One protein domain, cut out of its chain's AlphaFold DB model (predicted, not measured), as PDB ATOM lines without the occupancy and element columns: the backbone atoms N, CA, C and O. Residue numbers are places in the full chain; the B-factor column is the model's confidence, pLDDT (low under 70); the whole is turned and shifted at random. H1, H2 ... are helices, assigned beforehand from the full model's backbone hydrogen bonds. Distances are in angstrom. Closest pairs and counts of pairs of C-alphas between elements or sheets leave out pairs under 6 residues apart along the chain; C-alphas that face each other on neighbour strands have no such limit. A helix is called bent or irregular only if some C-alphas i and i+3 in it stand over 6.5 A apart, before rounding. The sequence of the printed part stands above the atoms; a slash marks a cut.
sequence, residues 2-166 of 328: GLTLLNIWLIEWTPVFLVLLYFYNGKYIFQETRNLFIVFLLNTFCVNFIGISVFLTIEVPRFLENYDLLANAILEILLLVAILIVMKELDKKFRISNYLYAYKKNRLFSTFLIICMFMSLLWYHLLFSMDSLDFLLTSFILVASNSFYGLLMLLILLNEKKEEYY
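Overview. This is residues 2 to 166 of the 328 residues of an uncharacterized protein of Enterococcus hirae (strain ATCC 9790 / DSM 20160 / JCM 8729 / LMG 6399 / NBRC 3181 / NCIMB 6459 / NCDO 1258 / NCTC 12367 / WDCM 00089 / R) (UniProt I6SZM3). Helix H3 runs through the middle of an elongated body, with four other long helices, H2, H4, H6 and H7, set round it and running roughly along the same axis. Short H1 folds back on the first part of H2, and short H5 packs across residues 157 to 161 of H7, while residues 89 to 95, of which 89 to 94 belong to H4, stick out. The printed part has 165 residues with seven named helices, H1 to H7 in order, and no named strand, and its class is all helix. It is compact, with a radius of gyration of the C-alphas of 17.0 A, and spans 55 by 32 by 26 A.

Along the chain. H1, residues 2 to 9, begins with C-alpha 2 at (4.771, -40.732, 55.541). H2, residues 11 to 33, is 32.9 A long, has a kink of 31 degrees near residue 18, and is irregular: C-alphas 12 and 15 are 7.9 A apart. H3, residues 36 to 63, is 37.0 A long, has a kink of 36 degrees near residue 55, and is only just irregular: C-alphas 57 and 60 are 6.50 A apart. H4, residues 69 to 94, is 37.0 A long, and H5 is residues 96 to 101. H6, residues 108 to 125, is 25.5 A long. H7, residues 133 to 166, is 48.8 A long and ends with C-alpha 166 at (24.546, -22.498, 19.103).

Arrangement. H3 is the hub and touches H2, H4, H6 and H7. H3, H6 and H7 form a bundle, helices that run along one another and touch. H3 touches H7 at a shallow tilt of 32 degrees, opposite ways, with the closest C-alphas those of Phe 45 and Gly 150, 6.1 A apart. H3 touches H6 with residues 36 to 40 alone, at a shallow tilt of 19 degrees, the same way, closest at the C-alphas of Phe 37 and Thr 111, 6.0 A apart. H6 and H7 are a hairpin at a shallow tilt of 13 degrees, with the closest C-alphas those of His 125 and Thr 138, 5.5 A apart. H2 and H3 are a hairpin at 29 degrees, closest at the C-alphas of Ile 29 and Val 39, 5.6 A apart. H3 and H4 are a hairpin at 36 degrees, only just a steep tilt, closest at the C-alphas of Thr 57 and Asn 72, 5.5 A apart. H1 and H2 are a hairpin too, closest at the C-alphas of Asn 7 and Thr 14, 5.8 A apart. H5 touches H7, about perpendicular at 77 degrees, closest at the C-alphas of Tyr 99 and Leu 158, 7.4 A apart. H2 and H4 are apart, and so are H4 and H7. Every O i to N i+4 pair is within hydrogen-bond range in H4, H5, H6 and H7; the counts are 2 of 4 in H1, 16 of 19 in H2 and 22 of 24 in H3.

Size, cuts and confidence. The two C-alphas farthest apart are those of Glu 65 and Tyr 166, 54.6 A. The printed part has no cut and no long link. The mean pLDDT of the printed part is 81.2, and residues 2 to 18 of the model are under 70.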
ATOM      1  N   GLY A   2       5.912 -40.503  54.626       42.62
ATOM      2  CA  GLY A   2       4.771 -40.732  55.541       42.62
ATOM      3  C   GLY A   2       3.516 -41.243  54.825       42.62
ATOM      4  O   GLY A   2       2.818 -42.124  55.309       42.62
ATOM      5  N   LEU A   3       3.302 -40.750  53.605       44.09
ATOM      6  CA  LEU A   3       2.217 -41.197  52.751       44.09
ATOM      7  C   LEU A   3       2.444 -42.640  52.216       44.09
ATOM      8  O   LEU A   3       1.580 -43.498  52.336       44.09
ATOM      9  N   THR A   4       3.636 -42.963  51.714       50.16
ATOM     10  CA  THR A   4       3.969 -44.321  51.234       50.16
ATOM     11  C   THR A   4       3.905 -45.384  52.343       50.16
ATOM     12  O   THR A   4       3.536 -46.517  52.069       50.16
ATOM     13  N   LEU A   5       4.168 -45.015  53.602       51.66
ATOM     14  CA  LEU A   5       3.989 -45.894  54.767       51.66
ATOM     15  C   LEU A   5       2.510 -46.164  55.100       51.66
ATOM     16  O   LEU A   5       2.164 -47.274  55.490       51.66
ATOM     17  N   LEU A   6       1.629 -45.174  54.912       49.47
ATOM     18  CA  LEU A   6       0.172 -45.326  55.060       49.47
ATOM     19  C   LEU A   6      -0.415 -46.287  54.017       49.47
ATOM     20  O   LEU A   6      -1.364 -47.012  54.305       49.47
ATOM     21  N   ASN A   7       0.191 -46.329  52.830       53.72
ATOM     22  CA  ASN A   7      -0.199 -47.215  51.739       53.72
ATOM     23  C   ASN A   7      -0.018 -48.709  52.066       53.72
ATOM     24  O   ASN A   7      -0.811 -49.540  51.639       53.72
ATOM     25  N   ILE A   8       0.989 -49.043  52.879       57.28
ATOM     26  CA  ILE A   8       1.254 -50.420  53.328       57.28
ATOM     27  C   ILE A   8       0.093 -50.960  54.185       57.28
ATOM     28  O   ILE A   8      -0.172 -52.158  54.179       57.28
ATOM     29  N   TRP A   9      -0.628 -50.083  54.893       50.09
ATOM     30  CA  TRP A   9      -1.739 -50.448  55.784       50.09
ATOM     31  C   TRP A   9      -3.120 -50.415  55.109       50.09
ATOM     32  O   TRP A   9      -4.067 -50.990  55.638       50.09
ATOM     33  N   LEU A  10      -3.253 -49.753  53.953       57.75
ATOM     34  CA  LEU A  10      -4.515 -49.554  53.226       57.75
ATOM     35  C   LEU A  10      -4.355 -49.938  51.749       57.75
ATOM     36  O   LEU A  10      -4.639 -49.148  50.850       57.75
ATOM     37  N   ILE A  11      -3.903 -51.171  51.510       58.97
ATOM     38  CA  ILE A  11      -3.555 -51.694  50.178       58.97
ATOM     39  C   ILE A  11      -4.704 -51.522  49.166       58.97
ATOM     40  O   ILE A  11      -4.453 -51.166  48.015       58.97
ATOM     41  N   GLU A  12      -5.963 -51.672  49.591       58.69
ATOM     42  CA  GLU A  12      -7.152 -51.493  48.738       58.69
ATOM     43  C   GLU A  12      -7.313 -50.062  48.187       58.69
ATOM     44  O   GLU A  12      -7.883 -49.864  47.116       58.69
ATOM     45  N   TRP A  13      -6.773 -49.053  48.881       64.12
ATOM     46  CA  TRP A  13      -6.873 -47.636  48.505       64.12
ATOM     47  C   TRP A  13      -5.611 -47.096  47.822       64.12
ATOM     48  O   TRP A  13      -5.545 -45.906  47.492       64.12
ATOM     49  N   THR A  14      -4.633 -47.966  47.552       64.62
ATOM     50  CA  THR A  14      -3.358 -47.618  46.907       64.62
ATOM     51  C   THR A  14      -3.493 -46.759  45.647       64.62
ATOM     52  O   THR A  14      -2.779 -45.758  45.529       64.62
ATOM     53  N   PRO A  15      -4.421 -47.050  44.714       64.50
ATOM     54  CA  PRO A  15      -4.537 -46.262  43.488       64.50
ATOM     55  C   PRO A  15      -4.991 -44.822  43.756       64.50
ATOM     56  O   PRO A  15      -4.410 -43.871  43.234       64.50
ATOM     57  N   VAL A  16      -5.995 -44.644  44.621       68.69
ATOM     58  CA  VAL A  16      -6.529 -43.323  45.005       68.69
ATOM     59  C   VAL A  16      -5.443 -42.492  45.680       68.69
ATOM     60  O   VAL A  16      -5.290 -41.294  45.437       68.69
ATOM     61  N   PHE A  17      -4.648 -43.159  46.504       69.19
ATOM     62  CA  PHE A  17      -3.570 -42.550  47.240       69.19
ATOM     63  C   PHE A  17      -2.429 -42.039  46.352       69.19
ATOM     64  O   PHE A  17      -1.972 -40.903  46.508       69.19
ATOM     65  N   LEU A  18      -2.003 -42.852  45.382       68.50
ATOM     66  CA  LEU A  18      -0.992 -42.473  44.396       68.50
ATOM     67  C   LEU A  18      -1.446 -41.276  43.553       68.50
ATOM     68  O   LEU A  18      -0.651 -40.370  43.304       68.50
ATOM     69  N   VAL A  19      -2.730 -41.218  43.187       73.50
ATOM     70  CA  VAL A  19      -3.310 -40.076  42.464       73.50
ATOM     71  C   VAL A  19      -3.264 -38.800  43.313       73.50
ATOM     72  O   VAL A  19      -2.824 -37.756  42.829       73.50
ATOM     73  N   LEU A  20      -3.648 -38.859  44.591       76.75
ATOM     74  CA  LEU A  20      -3.570 -37.699  45.489       76.75
ATOM     75  C   LEU A  20      -2.128 -37.216  45.687       76.75
ATOM     76  O   LEU A  20      -1.868 -36.011  45.642       76.75
ATOM     77  N   LEU A  21      -1.181 -38.144  45.855       75.62
ATOM     78  CA  LEU A  21       0.243 -37.834  45.962       75.62
ATOM     79  C   LEU A  21       0.772 -37.178  44.676       75.62
ATOM     80  O   LEU A  21       1.532 -36.212  44.749       75.62
ATOM     81  N   TYR A  22       0.320 -37.645  43.509       80.62
ATOM     82  CA  TYR A  22       0.642 -37.050  42.213       80.62
ATOM     83  C   TYR A  22       0.189 -35.587  42.140       80.62
ATOM     84  O   TYR A  22       0.987 -34.708  41.813       80.62
ATOM     85  N   PHE A  23      -1.064 -35.285  42.495       84.06
ATOM     86  CA  PHE A  23      -1.571 -33.907  42.490       84.06
ATOM     87  C   PHE A  23      -0.894 -33.020  43.539       84.06
ATOM     88  O   PHE A  23      -0.604 -31.854  43.259       84.06
ATOM     89  N   TYR A  24      -0.605 -33.559  44.725       84.75
ATOM     90  CA  TYR A  24       0.102 -32.835  45.781       84.75
ATOM     91  C   TYR A  24       1.514 -32.421  45.339       84.75
ATOM     92  O   TYR A  24       1.855 -31.236  45.408       84.75
ATOM     93  N   ASN A  25       2.301 -33.364  44.808       83.31
ATOM     94  CA  ASN A  25       3.632 -33.079  44.264       83.31
ATOM     95  C   ASN A  25       3.555 -32.100  43.089       83.31
ATOM     96  O   ASN A  25       4.316 -31.133  43.031       83.31
ATOM     97  N   GLY A  26       2.586 -32.297  42.192       85.25
ATOM     98  CA  GLY A  26       2.364 -31.410  41.056       85.25
ATOM     99  C   GLY A  26       2.093 -29.965  41.481       85.25
ATOM    100  O   GLY A  26       2.683 -29.038  40.930       85.25
ATOM    101  N   LYS A  27       1.263 -29.759  42.512       87.69
ATOM    102  CA  LYS A  27       0.976 -28.427  43.062       87.69
ATOM    103  C   LYS A  27       2.234 -27.751  43.611       87.69
ATOM    104  O   LYS A  27       2.447 -26.576  43.326       87.69
ATOM    105  N   TYR A  28       3.054 -28.476  44.372       86.38
ATOM    106  CA  TYR A  28       4.296 -27.941  44.937       86.38
ATOM    107  C   TYR A  28       5.278 -27.512  43.836       86.38
ATOM    108  O   TYR A  28       5.749 -26.378  43.821       86.38
ATOM    109  N   ILE A  29       5.510 -28.376  42.841       84.94
ATOM    110  CA  ILE A  29       6.407 -28.072  41.715       84.94
ATOM    111  C   ILE A  29       5.853 -26.912  40.869       84.94
ATOM    112  O   ILE A  29       6.617 -26.102  40.336       84.94
ATOM    113  N   PHE A  30       4.527 -26.791  40.750       87.31
ATOM    114  CA  PHE A  30       3.898 -25.700  40.005       87.31
ATOM    115  C   PHE A  30       4.097 -24.338  40.676       87.31
ATOM    116  O   PHE A  30       4.290 -23.346  39.972       87.31
ATOM    117  N   GLN A  31       4.084 -24.283  42.012       87.00
ATOM    118  CA  GLN A  31       4.354 -23.046  42.753       87.00
ATOM    119  C   GLN A  31       5.751 -22.492  42.445       87.00
ATOM    120  O   GLN A  31       5.895 -21.280  42.294       87.00
ATOM    121  N   GLU A  32       6.734 -23.378  42.272       83.62
ATOM    122  CA  GLU A  32       8.124 -23.011  41.997       83.62
ATOM    123  C   GLU A  32       8.371 -22.680  40.514       83.62
ATOM    124  O   GLU A  32       8.973 -21.667  40.170       83.62
ATOM    125  N   THR A  33       7.883 -23.528  39.606       81.81
ATOM    126  CA  THR A  33       8.228 -23.456  38.172       81.81
ATOM    127  C   THR A  33       7.284 -22.578  37.351       81.81
ATOM    128  O   THR A  33       7.679 -22.068  36.302       81.81
ATOM    129  N   ARG A  34       6.014 -22.452  37.770       83.50
ATOM    130  CA  ARG A  34       4.898 -21.866  36.995       83.50
ATOM    131  C   ARG A  34       4.763 -22.399  35.557       83.50
ATOM    132  O   ARG A  34       4.127 -21.761  34.719       83.50
ATOM    133  N   ASN A  35       5.331 -23.569  35.261       83.38
ATOM    134  CA  ASN A  35       5.326 -24.174  33.933       83.38
ATOM    135  C   ASN A  35       4.765 -25.596  34.019       83.38
ATOM    136  O   ASN A  35       5.437 -26.509  34.497       83.38
ATOM    137  N   LEU A  36       3.536 -25.786  33.527       83.44
ATOM    138  CA  LEU A  36       2.835 -27.075  33.569       83.44
ATOM    139  C   LEU A  36       3.648 -28.202  32.929       83.44
ATOM    140  O   LEU A  36       3.674 -29.310  33.449       83.44
ATOM    141  N   PHE A  37       4.366 -27.911  31.848       84.69
ATOM    142  CA  PHE A  37       5.216 -28.893  31.187       84.69
ATOM    143  C   PHE A  37       6.309 -29.448  32.115       84.69
ATOM    144  O   PHE A  37       6.496 -30.660  32.208       84.69
ATOM    145  N   ILE A  38       7.000 -28.563  32.838       84.56
ATOM    146  CA  ILE A  38       8.066 -28.948  33.772       84.56
ATOM    147  C   ILE A  38       7.490 -29.669  34.989       84.56
ATOM    148  O   ILE A  38       8.084 -30.638  35.454       84.56
ATOM    149  N   VAL A  39       6.310 -29.251  35.455       87.00
ATOM    150  CA  VAL A  39       5.581 -29.950  36.520       87.00
ATOM    151  C   VAL A  39       5.322 -31.396  36.136       87.00
ATOM    152  O   VAL A  39       5.702 -32.290  36.883       87.00
ATOM    153  N   PHE A  40       4.715 -31.637  34.974       84.25
ATOM    154  CA  PHE A  40       4.417 -32.994  34.526       84.25
ATOM    155  C   PHE A  40       5.686 -33.811  34.311       84.25
ATOM    156  O   PHE A  40       5.749 -34.950  34.755       84.25
ATOM    157  N   LEU A  41       6.720 -33.226  33.711       85.44
ATOM    158  CA  LEU A  41       7.992 -33.908  33.503       85.44
ATOM    159  C   LEU A  41       8.629 -34.361  34.825       85.44
ATOM    160  O   LEU A  41       8.944 -35.538  34.982       85.44
ATOM    161  N   LEU A  42       8.789 -33.448  35.787       85.69
ATOM    162  CA  LEU A  42       9.383 -33.756  37.089       85.69
ATOM    163  C   LEU A  42       8.532 -34.743  37.888       85.69
ATOM    164  O   LEU A  42       9.069 -35.673  38.485       85.69
ATOM    165  N   ASN A  43       7.211 -34.576  37.870       85.56
ATOM    166  CA  ASN A  43       6.306 -35.458  38.595       85.56
ATOM    167  C   ASN A  43       6.316 -36.878  38.005       85.56
ATOM    168  O   ASN A  43       6.395 -37.851  38.751       85.56
ATOM    169  N   THR A  44       6.345 -37.006  36.673       84.12
ATOM    170  CA  THR A  44       6.526 -38.295  35.989       84.12
ATOM    171  C   THR A  44       7.871 -38.929  36.336       84.12
ATOM    172  O   THR A  44       7.905 -40.120  36.621       84.12
ATOM    173  N   PHE A  45       8.965 -38.162  36.404       85.62
ATOM    174  CA  PHE A  45      10.254 -38.687  36.869       85.62
ATOM    175  C   PHE A  45      10.176 -39.229  38.302       85.62
ATOM    176  O   PHE A  45      10.596 -40.358  38.549       85.62
ATOM    177  N   CYS A  46       9.610 -38.461  39.238       83.25
ATOM    178  CA  CYS A  46       9.469 -38.885  40.631       83.25
ATOM    179  C   CYS A  46       8.638 -40.168  40.761       83.25
ATOM    180  O   CYS A  46       9.050 -41.105  41.440       83.25
ATOM    181  N   VAL A  47       7.489 -40.221  40.087       81.88
ATOM    182  CA  VAL A  47       6.585 -41.378  40.115       81.88
ATOM    183  C   VAL A  47       7.232 -42.592  39.465       81.88
ATOM    184  O   VAL A  47       7.098 -43.695  39.978       81.88
ATOM    185  N   ASN A  48       7.991 -42.400  38.387       86.31
ATOM    186  CA  ASN A  48       8.689 -43.480  37.708       86.31
ATOM    187  C   ASN A  48       9.793 -44.100  38.579       86.31
ATOM    188  O   ASN A  48       9.906 -45.318  38.629       86.31
ATOM    189  N   PHE A  49      10.566 -43.302  39.324       85.50
ATOM    190  CA  PHE A  49      11.559 -43.847  40.261       85.50
ATOM    191  C   PHE A  49      10.925 -44.615  41.423       85.50
ATOM    192  O   PHE A  49      11.444 -45.657  41.820       85.50
ATOM    193  N   ILE A  50       9.790 -44.133  41.936       83.19
ATOM    194  CA  ILE A  50       9.001 -44.872  42.931       83.19
ATOM    195  C   ILE A  50       8.482 -46.178  42.316       83.19
ATOM    196  O   ILE A  50       8.639 -47.231  42.921       83.19
ATOM    197  N   GLY A  51       7.949 -46.131  41.092       83.06
ATOM    198  CA  GLY A  51       7.462 -47.301  40.360       83.06
ATOM    199  C   GLY A  51       8.543 -48.354  40.107       83.06
ATOM    200  O   GLY A  51       8.310 -49.525  40.371       83.06
ATOM    201  N   ILE A  52       9.751 -47.951  39.689       86.62
ATOM    202  CA  ILE A  52      10.910 -48.857  39.560       86.62
ATOM    203  C   ILE A  52      11.218 -49.526  40.903       86.62
ATOM    204  O   ILE A  52      11.479 -50.728  40.949       86.62
ATOM    205  N   SER A  53      11.185 -48.754  41.993       86.38
ATOM    206  CA  SER A  53      11.471 -49.283  43.323       86.38
ATOM    207  C   SER A  53      10.441 -50.320  43.758       86.38
ATOM    208  O   SER A  53      10.817 -51.422  44.157       86.38
ATOM    209  N   VAL A  54       9.153 -50.008  43.616       83.56
ATOM    210  CA  VAL A  54       8.045 -50.917  43.941       83.56
ATOM    211  C   VAL A  54       8.082 -52.169  43.062       83.56
ATOM    212  O   VAL A  54       7.986 -53.280  43.581       83.56
ATOM    213  N   PHE A  55       8.313 -52.019  41.756       86.31
ATOM    214  CA  PHE A  55       8.410 -53.139  40.819       86.31
ATOM    215  C   PHE A  55       9.499 -54.139  41.237       86.31
ATOM    216  O   PHE A  55       9.247 -55.338  41.346       86.31
ATOM    217  N   LEU A  56      10.709 -53.647  41.531       87.19
ATOM    218  CA  LEU A  56      11.852 -54.500  41.870       87.19
ATOM    219  C   LEU A  56      11.761 -55.132  43.264       87.19
ATOM    220  O   LEU A  56      12.277 -56.229  43.460       87.19
ATOM    221  N   THR A  57      11.165 -54.438  44.234       85.25
ATOM    222  CA  THR A  57      11.211 -54.849  45.650       85.25
ATOM    223  C   THR A  57       9.922 -55.486  46.148       85.25
ATOM    224  O   THR A  57       9.964 -56.246  47.105       85.25
ATOM    225  N   ILE A  58       8.784 -55.234  45.499       81.62
ATOM    226  CA  ILE A  58       7.482 -55.764  45.917       81.62
ATOM    227  C   ILE A  58       6.913 -56.682  44.840       81.62
ATOM    228  O   ILE A  58       6.638 -57.844  45.129       81.62
ATOM    229  N   GLU A  59       6.760 -56.202  43.606       82.38
ATOM    230  CA  GLU A  59       6.025 -56.940  42.569       82.38
ATOM    231  C   GLU A  59       6.781 -58.182  42.081       82.38
ATOM    232  O   GLU A  59       6.207 -59.269  42.026       82.38
ATOM    233  N   VAL A  60       8.086 -58.061  41.807       85.94
ATOM    234  CA  VAL A  60       8.922 -59.203  41.401       85.94
ATOM    235  C   VAL A  60       9.035 -60.260  42.516       85.94
ATOM    236  O   VAL A  60       8.771 -61.431  42.234       85.94
ATOM    237  N   PRO A  61       9.365 -59.919  43.781       86.00
ATOM    238  CA  PRO A  61       9.420 -60.912  44.858       86.00
ATOM    239  C   PRO A  61       8.073 -61.564  45.171       86.00
ATOM    240  O   PRO A  61       8.040 -62.751  45.493       86.00
ATOM    241  N   ARG A  62       6.966 -60.817  45.048       82.44
ATOM    242  CA  ARG A  62       5.607 -61.349  45.210       82.44
ATOM    243  C   ARG A  62       5.263 -62.372  44.132       82.44
ATOM    244  O   ARG A  62       4.742 -63.428  44.468       82.44
ATOM    245  N   PHE A  63       5.605 -62.099  42.874       83.56
ATOM    246  CA  PHE A  63       5.415 -63.053  41.778       83.56
ATOM    247  C   PHE A  63       6.254 -64.331  41.943       83.56
ATOM    248  O   PHE A  63       5.815 -65.412  41.567       83.56
ATOM    249  N   LEU A  64       7.453 -64.225  42.524       86.12
ATOM    250  CA  LEU A  64       8.347 -65.362  42.783       86.12
ATOM    251  C   LEU A  64       8.009 -66.149  44.065       86.12
ATOM    252  O   LEU A  64       8.804 -66.996  44.466       86.12
ATOM    253  N   GLU A  65       6.891 -65.841  44.732       81.81
ATOM    254  CA  GLU A  65       6.455 -66.436  46.011       81.81
ATOM    255  C   GLU A  65       7.461 -66.287  47.180       81.81
ATOM    256  O   GLU A  65       7.275 -66.859  48.251       81.81
ATOM    257  N   ASN A  66       8.496 -65.451  47.032       79.00
ATOM    258  CA  ASN A  66       9.540 -65.190  48.035       79.00
ATOM    259  C   ASN A  66       9.313 -63.840  48.738       79.00
ATOM    260  O   ASN A  66      10.219 -63.009  48.859       79.00
ATOM    261  N   TYR A  67       8.075 -63.585  49.158       78.44
ATOM    262  CA  TYR A  67       7.668 -62.287  49.685       78.44
ATOM    263  C   TYR A  67       7.688 -62.237  51.216       78.44
ATOM    264  O   TYR A  67       6.803 -62.772  51.879       78.44
ATOM    265  N   ASP A  68       8.663 -61.514  51.768       86.06
ATOM    266  CA  ASP A  68       8.635 -61.033  53.151       86.06
ATOM    267  C   ASP A  68       8.379 -59.520  53.153       86.06
ATOM    268  O   ASP A  68       9.181 -58.735  52.637       86.06
ATOM    269  N   LEU A  69       7.249 -59.111  53.737       78.81
ATOM    270  CA  LEU A  69       6.797 -57.720  53.819       78.81
ATOM    271  C   LEU A  69       7.869 -56.794  54.419       78.81
ATOM    272  O   LEU A  69       8.107 -55.707  53.893       78.81
ATOM    273  N   LEU A  70       8.519 -57.205  55.514       81.88
ATOM    274  CA  LEU A  70       9.463 -56.346  56.235       81.88
ATOM    275  C   LEU A  70      10.786 -56.219  55.485       81.88
ATOM    276  O   LEU A  70      11.294 -55.108  55.320       81.88
ATOM    277  N   ALA A  71      11.329 -57.340  55.006       85.25
ATOM    278  CA  ALA A  71      12.579 -57.340  54.255       85.25
ATOM    279  C   ALA A  71      12.451 -56.519  52.960       85.25
ATOM    280  O   ALA A  71      13.317 -55.693  52.663       85.25
ATOM    281  N   ASN A  72      11.339 -56.681  52.241       83.94
ATOM    282  CA  ASN A  72      11.078 -55.966  50.994       83.94
ATOM    283  C   ASN A  72      10.816 -54.470  51.210       83.94
ATOM    284  O   ASN A  72      11.327 -53.655  50.447       83.94
ATOM    285  N   ALA A  73      10.120 -54.077  52.284       82.00
ATOM    286  CA  ALA A  73       9.941 -52.661  52.620       82.00
ATOM    287  C   ALA A  73      11.273 -51.972  52.981       82.00
ATOM    288  O   ALA A  73      11.520 -50.831  52.585       82.00
ATOM    289  N   ILE A  74      12.165 -52.657  53.708       86.69
ATOM    290  CA  ILE A  74      13.513 -52.141  54.002       86.69
ATOM    291  C   ILE A  74      14.322 -52.002  52.707       86.69
ATOM    292  O   ILE A  74      14.988 -50.983  52.501       86.69
ATOM    293  N   LEU A  75      14.244 -53.000  51.825       87.19
ATOM    294  CA  LEU A  75      14.916 -52.984  50.529       87.19
ATOM    295  C   LEU A  75      14.411 -51.839  49.638       87.19
ATOM    296  O   LEU A  75      15.227 -51.148  49.030       87.19
ATOM    297  N   GLU A  76      13.100 -51.587  49.611       85.94
ATOM    298  CA  GLU A  76      12.487 -50.465  48.889       85.94
ATOM    299  C   GLU A  76      13.056 -49.123  49.366       85.94
ATOM    300  O   GLU A  76      13.493 -48.297  48.561       85.94
ATOM    301  N   ILE A  77      13.117 -48.911  50.685       86.31
ATOM    302  CA  ILE A  77      13.661 -47.677  51.267       86.31
ATOM    303  C   ILE A  77      15.138 -47.509  50.893       86.31
ATOM    304  O   ILE A  77      15.547 -46.414  50.496       86.31
ATOM    305  N   LEU A  78      15.942 -48.573  50.991       89.62
ATOM    306  CA  LEU A  78      17.357 -48.542  50.613       89.62
ATOM    307  C   LEU A  78      17.541 -48.198  49.130       89.62
ATOM    308  O   LEU A  78      18.396 -47.377  48.791       89.62
ATOM    309  N   LEU A  79      16.722 -48.781  48.255       88.12
ATOM    310  CA  LEU A  79      16.792 -48.549  46.817       88.12
ATOM    311  C   LEU A  79      16.376 -47.117  46.451       88.12
ATOM    312  O   LEU A  79      17.067 -46.460  45.671       88.12
ATOM    313  N   LEU A  80      15.327 -46.577  47.077       86.94
ATOM    314  CA  LEU A  80      14.944 -45.169  46.929       86.94
ATOM    315  C   LEU A  80      16.061 -44.219  47.376       86.94
ATOM    316  O   LEU A  80      16.360 -43.248  46.681       86.94
ATOM    317  N   VAL A  81      16.712 -44.498  48.509       89.50
ATOM    318  CA  VAL A  81      17.854 -43.700  48.983       89.50
ATOM    319  C   VAL A  81      19.010 -43.759  47.983       89.50
ATOM    320  O   VAL A  81      19.586 -42.718  47.659       89.50
ATOM    321  N   ALA A  82      19.318 -44.939  47.441       89.88
ATOM    322  CA  ALA A  82      20.346 -45.096  46.416       89.88
ATOM    323  C   ALA A  82      20.022 -44.280  45.150       89.88
ATOM    324  O   ALA A  82      20.881 -43.543  44.660       89.88
ATOM    325  N   ILE A  83      18.775 -44.333  44.666       87.88
ATOM    326  CA  ILE A  83      18.312 -43.537  43.519       87.88
ATOM    327  C   ILE A  83      18.483 -42.037  43.789       87.88
ATOM    328  O   ILE A  83      19.013 -41.318  42.941       87.88
ATOM    329  N   LEU A  84      18.100 -41.551  44.975       87.56
ATOM    330  CA  LEU A  84      18.247 -40.138  45.338       87.56
ATOM    331  C   LEU A  84      19.714 -39.690  45.380       87.56
ATOM    332  O   LEU A  84      20.029 -38.579  44.946       87.56
ATOM    333  N   ILE A  85      20.625 -40.544  45.861       90.69
ATOM    334  CA  ILE A  85      22.069 -40.271  45.841       90.69
ATOM    335  C   ILE A  85      22.566 -40.161  44.397       90.69
ATOM    336  O   ILE A  85      23.240 -39.185  44.058       90.69
ATOM    337  N   VAL A  86      22.193 -41.108  43.532       88.75
ATOM    338  CA  VAL A  86      22.568 -41.089  42.110       88.75
ATOM    339  C   VAL A  86      22.045 -39.826  41.428       88.75
ATOM    340  O   VAL A  86      22.810 -39.134  40.756       88.75
ATOM    341  N   MET A  87      20.777 -39.467  41.645       84.50
ATOM    342  CA  MET A  87      20.195 -38.237  41.103       84.50
ATOM    343  C   MET A  87      20.953 -36.988  41.560       84.50
ATOM    344  O   MET A  87      21.218 -36.101  40.751       84.50
ATOM    345  N   LYS A  88      21.348 -36.925  42.837       88.25
ATOM    346  CA  LYS A  88      22.111 -35.798  43.385       88.25
ATOM    347  C   LYS A  88      23.495 -35.675  42.747       88.25
ATOM    348  O   LYS A  88      23.933 -34.565  42.454       88.25
ATOM    349  N   GLU A  89      24.188 -36.788  42.521       88.62
ATOM    350  CA  GLU A  89      25.493 -36.776  41.847       88.62
ATOM    351  C   GLU A  89      25.375 -36.413  40.360       88.62
ATOM    352  O   GLU A  89      26.187 -35.637  39.842       88.62
ATOM    353  N   LEU A  90      24.327 -36.889  39.678       82.50
ATOM    354  CA  LEU A  90      24.027 -36.485  38.304       82.50
ATOM    355  C   LEU A  90      23.743 -34.983  38.212       82.50
ATOM    356  O   LEU A  90      24.283 -34.312  37.332       82.50
ATOM    357  N   ASP A  91      22.964 -34.431  39.141       84.62
ATOM    358  CA  ASP A  91      22.654 -33.004  39.156       84.62
ATOM    359  C   ASP A  91      23.891 -32.136  39.434       84.62
ATOM    360  O   ASP A  91      24.095 -31.128  38.761       84.62
ATOM    361  N   LYS A  92      24.799 -32.558  40.324       85.75
ATOM    362  CA  LYS A  92      26.079 -31.852  40.532       85.75
ATOM    363  C   LYS A  92      26.916 -31.773  39.255       85.75
ATOM    364  O   LYS A  92      27.514 -30.732  38.979       85.75
ATOM    365  N   LYS A  93      26.982 -32.871  38.494       81.12
ATOM    366  CA  LYS A  93      27.818 -32.974  37.288       81.12
ATOM    367  C   LYS A  93      27.203 -32.254  36.090       81.12
ATOM    368  O   LYS A  93      27.917 -31.567  35.367       81.12
ATOM    369  N   PHE A  94      25.901 -32.419  35.880       77.12
ATOM    370  CA  PHE A  94      25.211 -31.968  34.671       77.12
ATOM    371  C   PHE A  94      24.308 -30.752  34.889       77.12
ATOM    372  O   PHE A  94      23.778 -30.230  33.918       77.12
ATOM    373  N   ARG A  95      24.127 -30.283  36.133       80.75
ATOM    374  CA  ARG A  95      23.277 -29.134  36.501       80.75
ATOM    375  C   ARG A  95      21.867 -29.207  35.903       80.75
ATOM    376  O   ARG A  95      21.303 -28.185  35.513       80.75
ATOM    377  N   ILE A  96      21.309 -30.416  35.819       77.25
ATOM    378  CA  ILE A  96      20.044 -30.728  35.133       77.25
ATOM    379  C   ILE A  96      18.903 -29.874  35.691       77.25
ATOM    380  O   ILE A  96      18.119 -29.317  34.925       77.25
ATOM    381  N   SER A  97      18.862 -29.690  37.012       77.31
ATOM    382  CA  SER A  97      17.862 -28.863  37.690       77.31
ATOM    383  C   SER A  97      17.860 -27.429  37.167       77.31
ATOM    384  O   SER A  97      16.801 -26.889  36.856       77.31
ATOM    385  N   ASN A  98      19.034 -26.821  36.970       79.12
ATOM    386  CA  ASN A  98      19.119 -25.454  36.453       79.12
ATOM    387  C   ASN A  98      18.534 -25.344  35.041       79.12
ATOM    388  O   ASN A  98      17.857 -24.364  34.733       79.12
ATOM    389  N   TYR A  99      18.761 -26.351  34.192       76.06
ATOM    390  CA  TYR A  99      18.184 -26.385  32.849       76.06
ATOM    391  C   TYR A  99      16.659 -26.526  32.884       76.06
ATOM    392  O   TYR A  99      15.972 -25.849  32.120       76.06
ATOM    393  N   LEU A 100      16.135 -27.350  33.797       78.62
ATOM    394  CA  LEU A 100      14.699 -27.569  33.979       78.62
ATOM    395  C   LEU A 100      13.977 -26.312  34.480       78.62
ATOM    396  O   LEU A 100      12.987 -25.900  33.882       78.62
ATOM    397  N   TYR A 101      14.497 -25.659  35.524       77.50
ATOM    398  CA  TYR A 101      13.892 -24.442  36.080       77.50
ATOM    399  C   TYR A 101      14.026 -23.225  35.151       77.50
ATOM    400  O   TYR A 101      13.160 -22.353  35.143       77.50
ATOM    401  N   ALA A 102      15.077 -23.161  34.327       75.12
ATOM    402  CA  ALA A 102      15.248 -22.088  33.346       75.12
ATOM    403  C   ALA A 102      14.340 -22.234  32.107       75.12
ATOM    404  O   ALA A 102      14.299 -21.332  31.262       75.12
ATOM    405  N   TYR A 103      13.634 -23.359  31.957       78.25
ATOM    406  CA  TYR A 103      12.817 -23.643  30.784       78.25
ATOM    407  C   TYR A 103      11.452 -22.944  30.847       78.25
ATOM    408  O   TYR A 103      10.591 -23.259  31.670       78.25
ATOM    409  N   LYS A 104      11.224 -22.000  29.928       74.31
ATOM    410  CA  LYS A 104      10.015 -21.154  29.916       74.31
ATOM    411  C   LYS A 104       8.954 -21.563  28.897       74.31
ATOM    412  O   LYS A 104       7.813 -21.121  28.998       74.31
ATOM    413  N   LYS A 105       9.305 -22.374  27.898       78.81
ATOM    414  CA  LYS A 105       8.371 -22.768  26.837       78.81
ATOM    415  C   LYS A 105       7.360 -23.758  27.415       78.81
ATOM    416  O   LYS A 105       7.734 -24.712  28.090       78.81
ATOM    417  N   ASN A 106       6.075 -23.526  27.181       75.88
ATOM    418  CA  ASN A 106       5.028 -24.433  27.639       75.88
ATOM    419  C   ASN A 106       4.581 -25.317  26.468       75.88
ATOM    420  O   ASN A 106       4.133 -24.809  25.441       75.88
ATOM    421  N   ARG A 107       4.720 -26.639  26.601       79.62
ATOM    422  CA  ARG A 107       4.376 -27.619  25.557       79.62
ATOM    423  C   ARG A 107       3.111 -28.383  25.936       79.62
ATOM    424  O   ARG A 107       3.139 -29.592  26.166       79.62
ATOM    425  N   LEU A 108       1.994 -27.663  25.993       80.25
ATOM    426  CA  LEU A 108       0.709 -28.204  26.450       80.25
ATOM    427  C   LEU A 108       0.260 -29.435  25.652       80.25
ATOM    428  O   LEU A 108      -0.162 -30.414  26.252       80.25
ATOM    429  N   PHE A 109       0.426 -29.432  24.327       83.31
ATOM    430  CA  PHE A 109       0.025 -30.562  23.481       83.31
ATOM    431  C   PHE A 109       0.807 -31.849  23.788       83.31
ATOM    432  O   PHE A 109       0.218 -32.906  23.987       83.31
ATOM    433  N   SER A 110       2.136 -31.755  23.898       79.12
ATOM    434  CA  SER A 110       2.983 -32.899  24.266       79.12
ATOM    435  C   SER A 110       2.673 -33.392  25.679       79.12
ATOM    436  O   SER A 110       2.609 -34.596  25.903       79.12
ATOM    437  N   THR A 111       2.419 -32.465  26.605       82.00
ATOM    438  CA  THR A 111       2.024 -32.787  27.983       82.00
ATOM    439  C   THR A 111       0.708 -33.563  28.004       82.00
ATOM    440  O   THR A 111       0.612 -34.603  28.647       82.00
ATOM    441  N   PHE A 112      -0.289 -33.094  27.252       85.94
ATOM    442  CA  PHE A 112      -1.587 -33.748  27.125       85.94
ATOM    443  C   PHE A 112      -1.463 -35.167  26.557       85.94
ATOM    444  O   PHE A 112      -2.016 -36.101  27.128       85.94
ATOM    445  N   LEU A 113      -0.678 -35.348  25.491       84.56
ATOM    446  CA  LEU A 113      -0.473 -36.654  24.859       84.56
ATOM    447  C   LEU A 113       0.155 -37.663  25.836       84.56
ATOM    448  O   LEU A 113      -0.313 -38.797  25.930       84.56
ATOM    449  N   ILE A 114       1.155 -37.235  26.617       81.94
ATOM    450  CA  ILE A 114       1.795 -38.073  27.645       81.94
ATOM    451  C   ILE A 114       0.787 -38.486  28.720       81.94
ATOM    452  O   ILE A 114       0.736 -39.658  29.082       81.94
ATOM    453  N   ILE A 115      -0.037 -37.553  29.203       83.75
ATOM    454  CA  ILE A 115      -1.070 -37.858  30.202       83.75
ATOM    455  C   ILE A 115      -2.069 -38.870  29.638       83.75
ATOM    456  O   ILE A 115      -2.384 -39.846  30.311       83.75
ATOM    457  N   CYS A 116      -2.543 -38.682  28.405       87.25
ATOM    458  CA  CYS A 116      -3.474 -39.615  27.770       87.25
ATOM    459  C   CYS A 116      -2.877 -41.021  27.625       87.25
ATOM    460  O   CYS A 116      -3.531 -41.995  27.994       87.25
ATOM    461  N   MET A 117      -1.632 -41.126  27.150       85.44
ATOM    462  CA  MET A 117      -0.904 -42.398  27.071       85.44
ATOM    463  C   MET A 117      -0.772 -43.051  28.449       85.44
ATOM    464  O   MET A 117      -1.185 -44.196  28.618       85.44
ATOM    465  N   PHE A 118      -0.278 -42.315  29.447       84.69
ATOM    466  CA  PHE A 118      -0.099 -42.835  30.801       84.69
ATOM    467  C   PHE A 118      -1.419 -43.310  31.419       84.69
ATOM    468  O   PHE A 118      -1.485 -44.422  31.935       84.69
ATOM    469  N   MET A 119      -2.489 -42.517  31.314       84.69
ATOM    470  CA  MET A 119      -3.804 -42.883  31.849       84.69
ATOM    471  C   MET A 119      -4.397 -44.105  31.140       84.69
ATOM    472  O   MET A 119      -5.001 -44.943  31.802       84.69
ATOM    473  N   SER A 120      -4.203 -44.242  29.824       87.50
ATOM    474  CA  SER A 120      -4.657 -45.427  29.081       87.50
ATOM    475  C   SER A 120      -3.922 -46.704  29.504       87.50
ATOM    476  O   SER A 120      -4.560 -47.732  29.722       87.50
ATOM    477  N   LEU A 121      -2.600 -46.628  29.694       86.44
ATOM    478  CA  LEU A 121      -1.781 -47.745  30.170       86.44
ATOM    479  C   LEU A 121      -2.116 -48.116  31.614       86.44
ATOM    480  O   LEU A 121      -2.241 -49.295  31.928       86.44
ATOM    481  N   LEU A 122      -2.312 -47.118  32.478       84.31
ATOM    482  CA  LEU A 122      -2.705 -47.330  33.867       84.31
ATOM    483  C   LEU A 122      -4.100 -47.959  33.963       84.31
ATOM    484  O   LEU A 122      -4.301 -48.882  34.743       84.31
ATOM    485  N   TRP A 123      -5.047 -47.520  33.129       87.31
ATOM    486  CA  TRP A 123      -6.369 -48.142  33.042       87.31
ATOM    487  C   TRP A 123      -6.285 -49.609  32.618       87.31
ATOM    488  O   TRP A 123      -6.920 -50.461  33.229       87.31
ATOM    489  N   TYR A 124      -5.478 -49.910  31.597       87.81
ATOM    490  CA  TYR A 124      -5.269 -51.281  31.136       87.81
ATOM    491  C   TYR A 124      -4.615 -52.163  32.209       87.81
ATOM    492  O   TYR A 124      -5.045 -53.292  32.419       87.81
ATOM    493  N   HIS A 125      -3.625 -51.635  32.929       86.94
ATOM    494  CA  HIS A 125      -2.936 -52.332  34.015       86.94
ATOM    495  C   HIS A 125      -3.879 -52.718  35.171       86.94
ATOM    496  O   HIS A 125      -3.796 -53.828  35.689       86.94
ATOM    497  N   LEU A 126      -4.836 -51.850  35.521       85.38
ATOM    498  CA  LEU A 126      -5.816 -52.099  36.589       85.38
ATOM    499  C   LEU A 126      -6.822 -53.226  36.284       85.38
ATOM    500  O   LEU A 126      -7.555 -53.633  37.184       85.38
ATOM    501  N   LEU A 127      -6.894 -53.721  35.042       87.44
ATOM    502  CA  LEU A 127      -7.786 -54.828  34.672       87.44
ATOM    503  C   LEU A 127      -7.265 -56.196  35.131       87.44
ATOM    504  O   LEU A 127      -8.041 -57.150  35.198       87.44
ATOM    505  N   PHE A 128      -5.969 -56.304  35.426       86.38
ATOM    506  CA  PHE A 128      -5.325 -57.565  35.772       86.38
ATOM    507  C   PHE A 128      -5.220 -57.749  37.285       86.38
ATOM    508  O   PHE A 128      -5.026 -56.799  38.043       86.38
ATOM    509  N   SER A 129      -5.338 -58.998  37.735       82.75
ATOM    510  CA  SER A 129      -5.146 -59.344  39.141       82.75
ATOM    511  C   SER A 129      -3.664 -59.305  39.515       82.75
ATOM    512  O   SER A 129      -2.809 -59.724  38.736       82.75
ATOM    513  N   MET A 130      -3.377 -58.858  40.738       73.69
ATOM    514  CA  MET A 130      -2.018 -58.619  41.255       73.69
ATOM    515  C   MET A 130      -1.073 -59.827  41.160       73.69
ATOM    516  O   MET A 130       0.135 -59.645  41.073       73.69
ATOM    517  N   ASP A 131      -1.608 -61.050  41.172       75.19
ATOM    518  CA  ASP A 131      -0.813 -62.285  41.182       75.19
ATOM    519  C   ASP A 131      -0.646 -62.902  39.773       75.19
ATOM    520  O   ASP A 131      -0.106 -63.995  39.619       75.19
ATOM    521  N   SER A 132      -1.121 -62.224  38.722       85.44
ATOM    522  CA  SER A 132      -1.019 -62.705  37.339       85.44
ATOM    523  C   SER A 132       0.291 -62.292  36.658       85.44
ATOM    524  O   SER A 132       0.840 -61.216  36.899       85.44
ATOM    525  N   LEU A 133       0.773 -63.124  35.729       87.94
ATOM    526  CA  LEU A 133       1.910 -62.780  34.866       87.94
ATOM    527  C   LEU A 133       1.611 -61.535  34.011       87.94
ATOM    528  O   LEU A 133       2.497 -60.710  33.786       87.94
ATOM    529  N   ASP A 134       0.358 -61.370  33.586       89.06
ATOM    530  CA  ASP A 134      -0.096 -60.205  32.823       89.06
ATOM    531  C   ASP A 134       0.019 -58.908  33.637       89.06
ATOM    532  O   ASP A 134       0.412 -57.868  33.103       89.06
ATOM    533  N   PHE A 135      -0.240 -58.962  34.947       87.50
ATOM    534  CA  PHE A 135      -0.019 -57.830  35.846       87.50
ATOM    535  C   PHE A 135       1.462 -57.441  35.907       87.50
ATOM    536  O   PHE A 135       1.799 -56.277  35.700       87.50
ATOM    537  N   LEU A 136       2.365 -58.412  36.073       88.31
ATOM    538  CA  LEU A 136       3.806 -58.147  36.111       88.31
ATOM    539  C   LEU A 136       4.332 -57.579  34.779       88.31
ATOM    540  O   LEU A 136       5.129 -56.637  34.767       88.31
ATOM    541  N   LEU A 137       3.861 -58.110  33.646       90.12
ATOM    542  CA  LEU A 137       4.210 -57.587  32.323       90.12
ATOM    543  C   LEU A 137       3.685 -56.164  32.114       90.12
ATOM    544  O   LEU A 137       4.410 -55.310  31.602       90.12
ATOM    545  N   THR A 138       2.444 -55.885  32.512       90.25
ATOM    546  CA  THR A 138       1.862 -54.545  32.366       90.25
ATOM    547  C   THR A 138       2.523 -53.525  33.294       90.25
ATOM    548  O   THR A 138       2.784 -52.411  32.837       90.25
ATOM    549  N   SER A 139       2.911 -53.902  34.518       88.50
ATOM    550  CA  SER A 139       3.761 -53.080  35.391       88.50
ATOM    551  C   SER A 139       5.098 -52.747  34.740       88.50
ATOM    552  O   SER A 139       5.502 -51.582  34.688       88.50
ATOM    553  N   PHE A 140       5.776 -53.757  34.182       90.12
ATOM    554  CA  PHE A 140       7.040 -53.555  33.482       90.12
ATOM    555  C   PHE A 140       6.875 -52.592  32.299       90.12
ATOM    556  O   PHE A 140       7.652 -51.649  32.161       90.12
ATOM    557  N   ILE A 141       5.836 -52.775  31.477       91.19
ATOM    558  CA  ILE A 141       5.530 -51.893  30.342       91.19
ATOM    559  C   ILE A 141       5.233 -50.464  30.820       91.19
ATOM    560  O   ILE A 141       5.710 -49.503  30.210       91.19
ATOM    561  N   LEU A 142       4.486 -50.292  31.912       89.19
ATOM    562  CA  LEU A 142       4.154 -48.982  32.477       89.19
ATOM    563  C   LEU A 142       5.410 -48.239  32.957       89.19
ATOM    564  O   LEU A 142       5.601 -47.062  32.643       89.19
ATOM    565  N   VAL A 143       6.298 -48.927  33.674       90.19
ATOM    566  CA  VAL A 143       7.568 -48.363  34.151       90.19
ATOM    567  C   VAL A 143       8.529 -48.089  32.989       90.19
ATOM    568  O   VAL A 143       9.138 -47.019  32.914       90.19
ATOM    569  N   ALA A 144       8.653 -49.017  32.040       90.94
ATOM    570  CA  ALA A 144       9.542 -48.869  30.891       90.94
ATOM    571  C   ALA A 144       9.104 -47.712  29.978       90.94
ATOM    572  O   ALA A 144       9.928 -46.881  29.591       90.94
ATOM    573  N   SER A 145       7.807 -47.613  29.676       89.31
ATOM    574  CA  SER A 145       7.256 -46.533  28.849       89.31
ATOM    575  C   SER A 145       7.420 -45.165  29.513       89.31
ATOM    576  O   SER A 145       7.913 -44.237  28.870       89.31
ATOM    577  N   ASN A 146       7.115 -45.032  30.808       87.75
ATOM    578  CA  ASN A 146       7.336 -43.783  31.545       87.75
ATOM    579  C   ASN A 146       8.812 -43.381  31.603       87.75
ATOM    580  O   ASN A 146       9.134 -42.204  31.424       87.75
ATOM    581  N   SER A 147       9.712 -44.348  31.805       89.31
ATOM    582  CA  SER A 147      11.161 -44.120  31.765       89.31
ATOM    583  C   SER A 147      11.602 -43.587  30.403       89.31
ATOM    584  O   SER A 147      12.335 -42.598  30.324       89.31
ATOM    585  N   PHE A 148      11.119 -44.212  29.325       88.56
ATOM    586  CA  PHE A 148      11.427 -43.819  27.956       88.56
ATOM    587  C   PHE A 148      10.925 -42.404  27.640       88.56
ATOM    588  O   PHE A 148      11.687 -41.584  27.125       88.56
ATOM    589  N   TYR A 149       9.683 -42.081  28.012       84.81
ATOM    590  CA  TYR A 149       9.134 -40.737  27.834       84.81
ATOM    591  C   TYR A 149       9.885 -39.690  28.651       84.81
ATOM    592  O   TYR A 149      10.273 -38.662  28.100       84.81
ATOM    593  N   GLY A 150      10.139 -39.944  29.939       84.69
ATOM    594  CA  GLY A 150      10.906 -39.028  30.784       84.69
ATOM    595  C   GLY A 150      12.271 -38.705  30.173       84.69
ATOM    596  O   GLY A 150      12.637 -37.535  30.038       84.69
ATOM    597  N   LEU A 151      12.988 -39.734  29.713       86.12
ATOM    598  CA  LEU A 151      14.289 -39.590  29.066       86.12
ATOM    599  C   LEU A 151      14.201 -38.800  27.753       86.12
ATOM    600  O   LEU A 151      14.974 -37.859  27.566       86.12
ATOM    601  N   LEU A 152      13.258 -39.129  26.864       85.06
ATOM    602  CA  LEU A 152      13.051 -38.405  25.603       85.06
ATOM    603  C   LEU A 152      12.811 -36.915  25.838       85.06
ATOM    604  O   LEU A 152      13.416 -36.067  25.183       85.06
ATOM    605  N   MET A 153      11.942 -36.590  26.791       81.81
ATOM    606  CA  MET A 153      11.602 -35.205  27.080       81.81
ATOM    607  C   MET A 153      12.782 -34.436  27.679       81.81
ATOM    608  O   MET A 153      12.991 -33.269  27.342       81.81
ATOM    609  N   LEU A 154      13.592 -35.096  28.509       83.12
ATOM    610  CA  LEU A 154      14.836 -34.535  29.026       83.12
ATOM    611  C   LEU A 154      15.856 -34.288  27.902       83.12
ATOM    612  O   LEU A 154      16.448 -33.210  27.854       83.12
ATOM    613  N   LEU A 155      16.018 -35.224  26.960       83.62
ATOM    614  CA  LEU A 155      16.893 -35.040  25.795       83.62
ATOM    615  C   LEU A 155      16.447 -33.871  24.913       83.62
ATOM    616  O   LEU A 155      17.281 -33.062  24.510       83.62
ATOM    617  N   ILE A 156      15.145 -33.750  24.645       83.31
ATOM    618  CA  ILE A 156      14.587 -32.633  23.874       83.31
ATOM    619  C   ILE A 156      14.912 -31.297  24.550       83.31
ATOM    620  O   ILE A 156      15.349 -30.361  23.883       83.31
ATOM    621  N   LEU A 157      14.732 -31.213  25.870       81.25
ATOM    622  CA  LEU A 157      15.013 -29.997  26.631       81.25
ATOM    623  C   LEU A 157      16.500 -29.629  26.587       81.25
ATOM    624  O   LEU A 157      16.842 -28.465  26.366       81.25
ATOM    625  N   LEU A 158      17.386 -30.613  26.763       80.75
ATOM    626  CA  LEU A 158      18.831 -30.403  26.676       80.75
ATOM    627  C   LEU A 158      19.256 -29.955  25.272       80.75
ATOM    628  O   LEU A 158      20.098 -29.065  25.143       80.75
ATOM    629  N   ASN A 159      18.658 -30.530  24.227       82.00
ATOM    630  CA  ASN A 159      18.997 -30.187  22.852       82.00
ATOM    631  C   ASN A 159      18.509 -28.783  22.466       82.00
ATOM    632  O   ASN A 159      19.274 -28.029  21.876       82.00
ATOM    633  N   GLU A 160      17.298 -28.378  22.872       79.81
ATOM    634  CA  GLU A 160      16.811 -27.005  22.639       79.81
ATOM    635  C   GLU A 160      17.718 -25.965  23.305       79.81
ATOM    636  O   GLU A 160      18.012 -24.924  22.718       79.81
ATOM    637  N   LYS A 161      18.200 -26.244  24.522       75.31
ATOM    638  CA  LYS A 161      19.151 -25.352  25.192       75.31
ATOM    639  C   LYS A 161      20.474 -25.273  24.442       75.31
ATOM    640  O   LYS A 161      21.013 -24.181  24.280       75.31
ATOM    641  N   LYS A 162      20.988 -26.408  23.967       79.06
ATOM    642  CA  LYS A 162      22.200 -26.447  23.143       79.06
ATOM    643  C   LYS A 162      22.027 -25.639  21.855       79.06
ATOM    644  O   LYS A 162      22.940 -24.916  21.472       79.06
ATOM    645  N   GLU A 163      20.864 -25.729  21.224       81.31
ATOM    646  CA  GLU A 163      20.551 -25.000  19.998       81.31
ATOM    647  C   GLU A 163      20.433 -23.488  20.232       81.31
ATOM    648  O   GLU A 163      20.979 -22.716  19.452       81.31
ATOM    649  N   GLU A 164      19.845 -23.054  21.353       79.81
ATOM    650  CA  GLU A 164      19.833 -21.641  21.770       79.81
ATOM    651  C   GLU A 164      21.263 -21.084  21.898       79.81
ATOM    652  O   GLU A 164      21.579 -20.037  21.332       79.81
ATOM    653  N   TYR A 165      22.160 -21.816  22.568       78.94
ATOM    654  CA  TYR A 165      23.574 -21.434  22.656       78.94
ATOM    655  C   TYR A 165      24.270 -21.430  21.293       78.94
ATOM    656  O   TYR A 165      25.079 -20.542  21.025       78.94
ATOM    657  N   TYR A 166      23.962 -22.402  20.435       81.88
ATOM    658  CA  TYR A 166      24.546 -22.498  19.103       81.88
ATOM    659  C   TYR A 166      24.135 -21.322  18.212       81.88
ATOM    660  O   TYR A 166      24.983 -20.748  17.537       81.88
TER     661      TYR A 166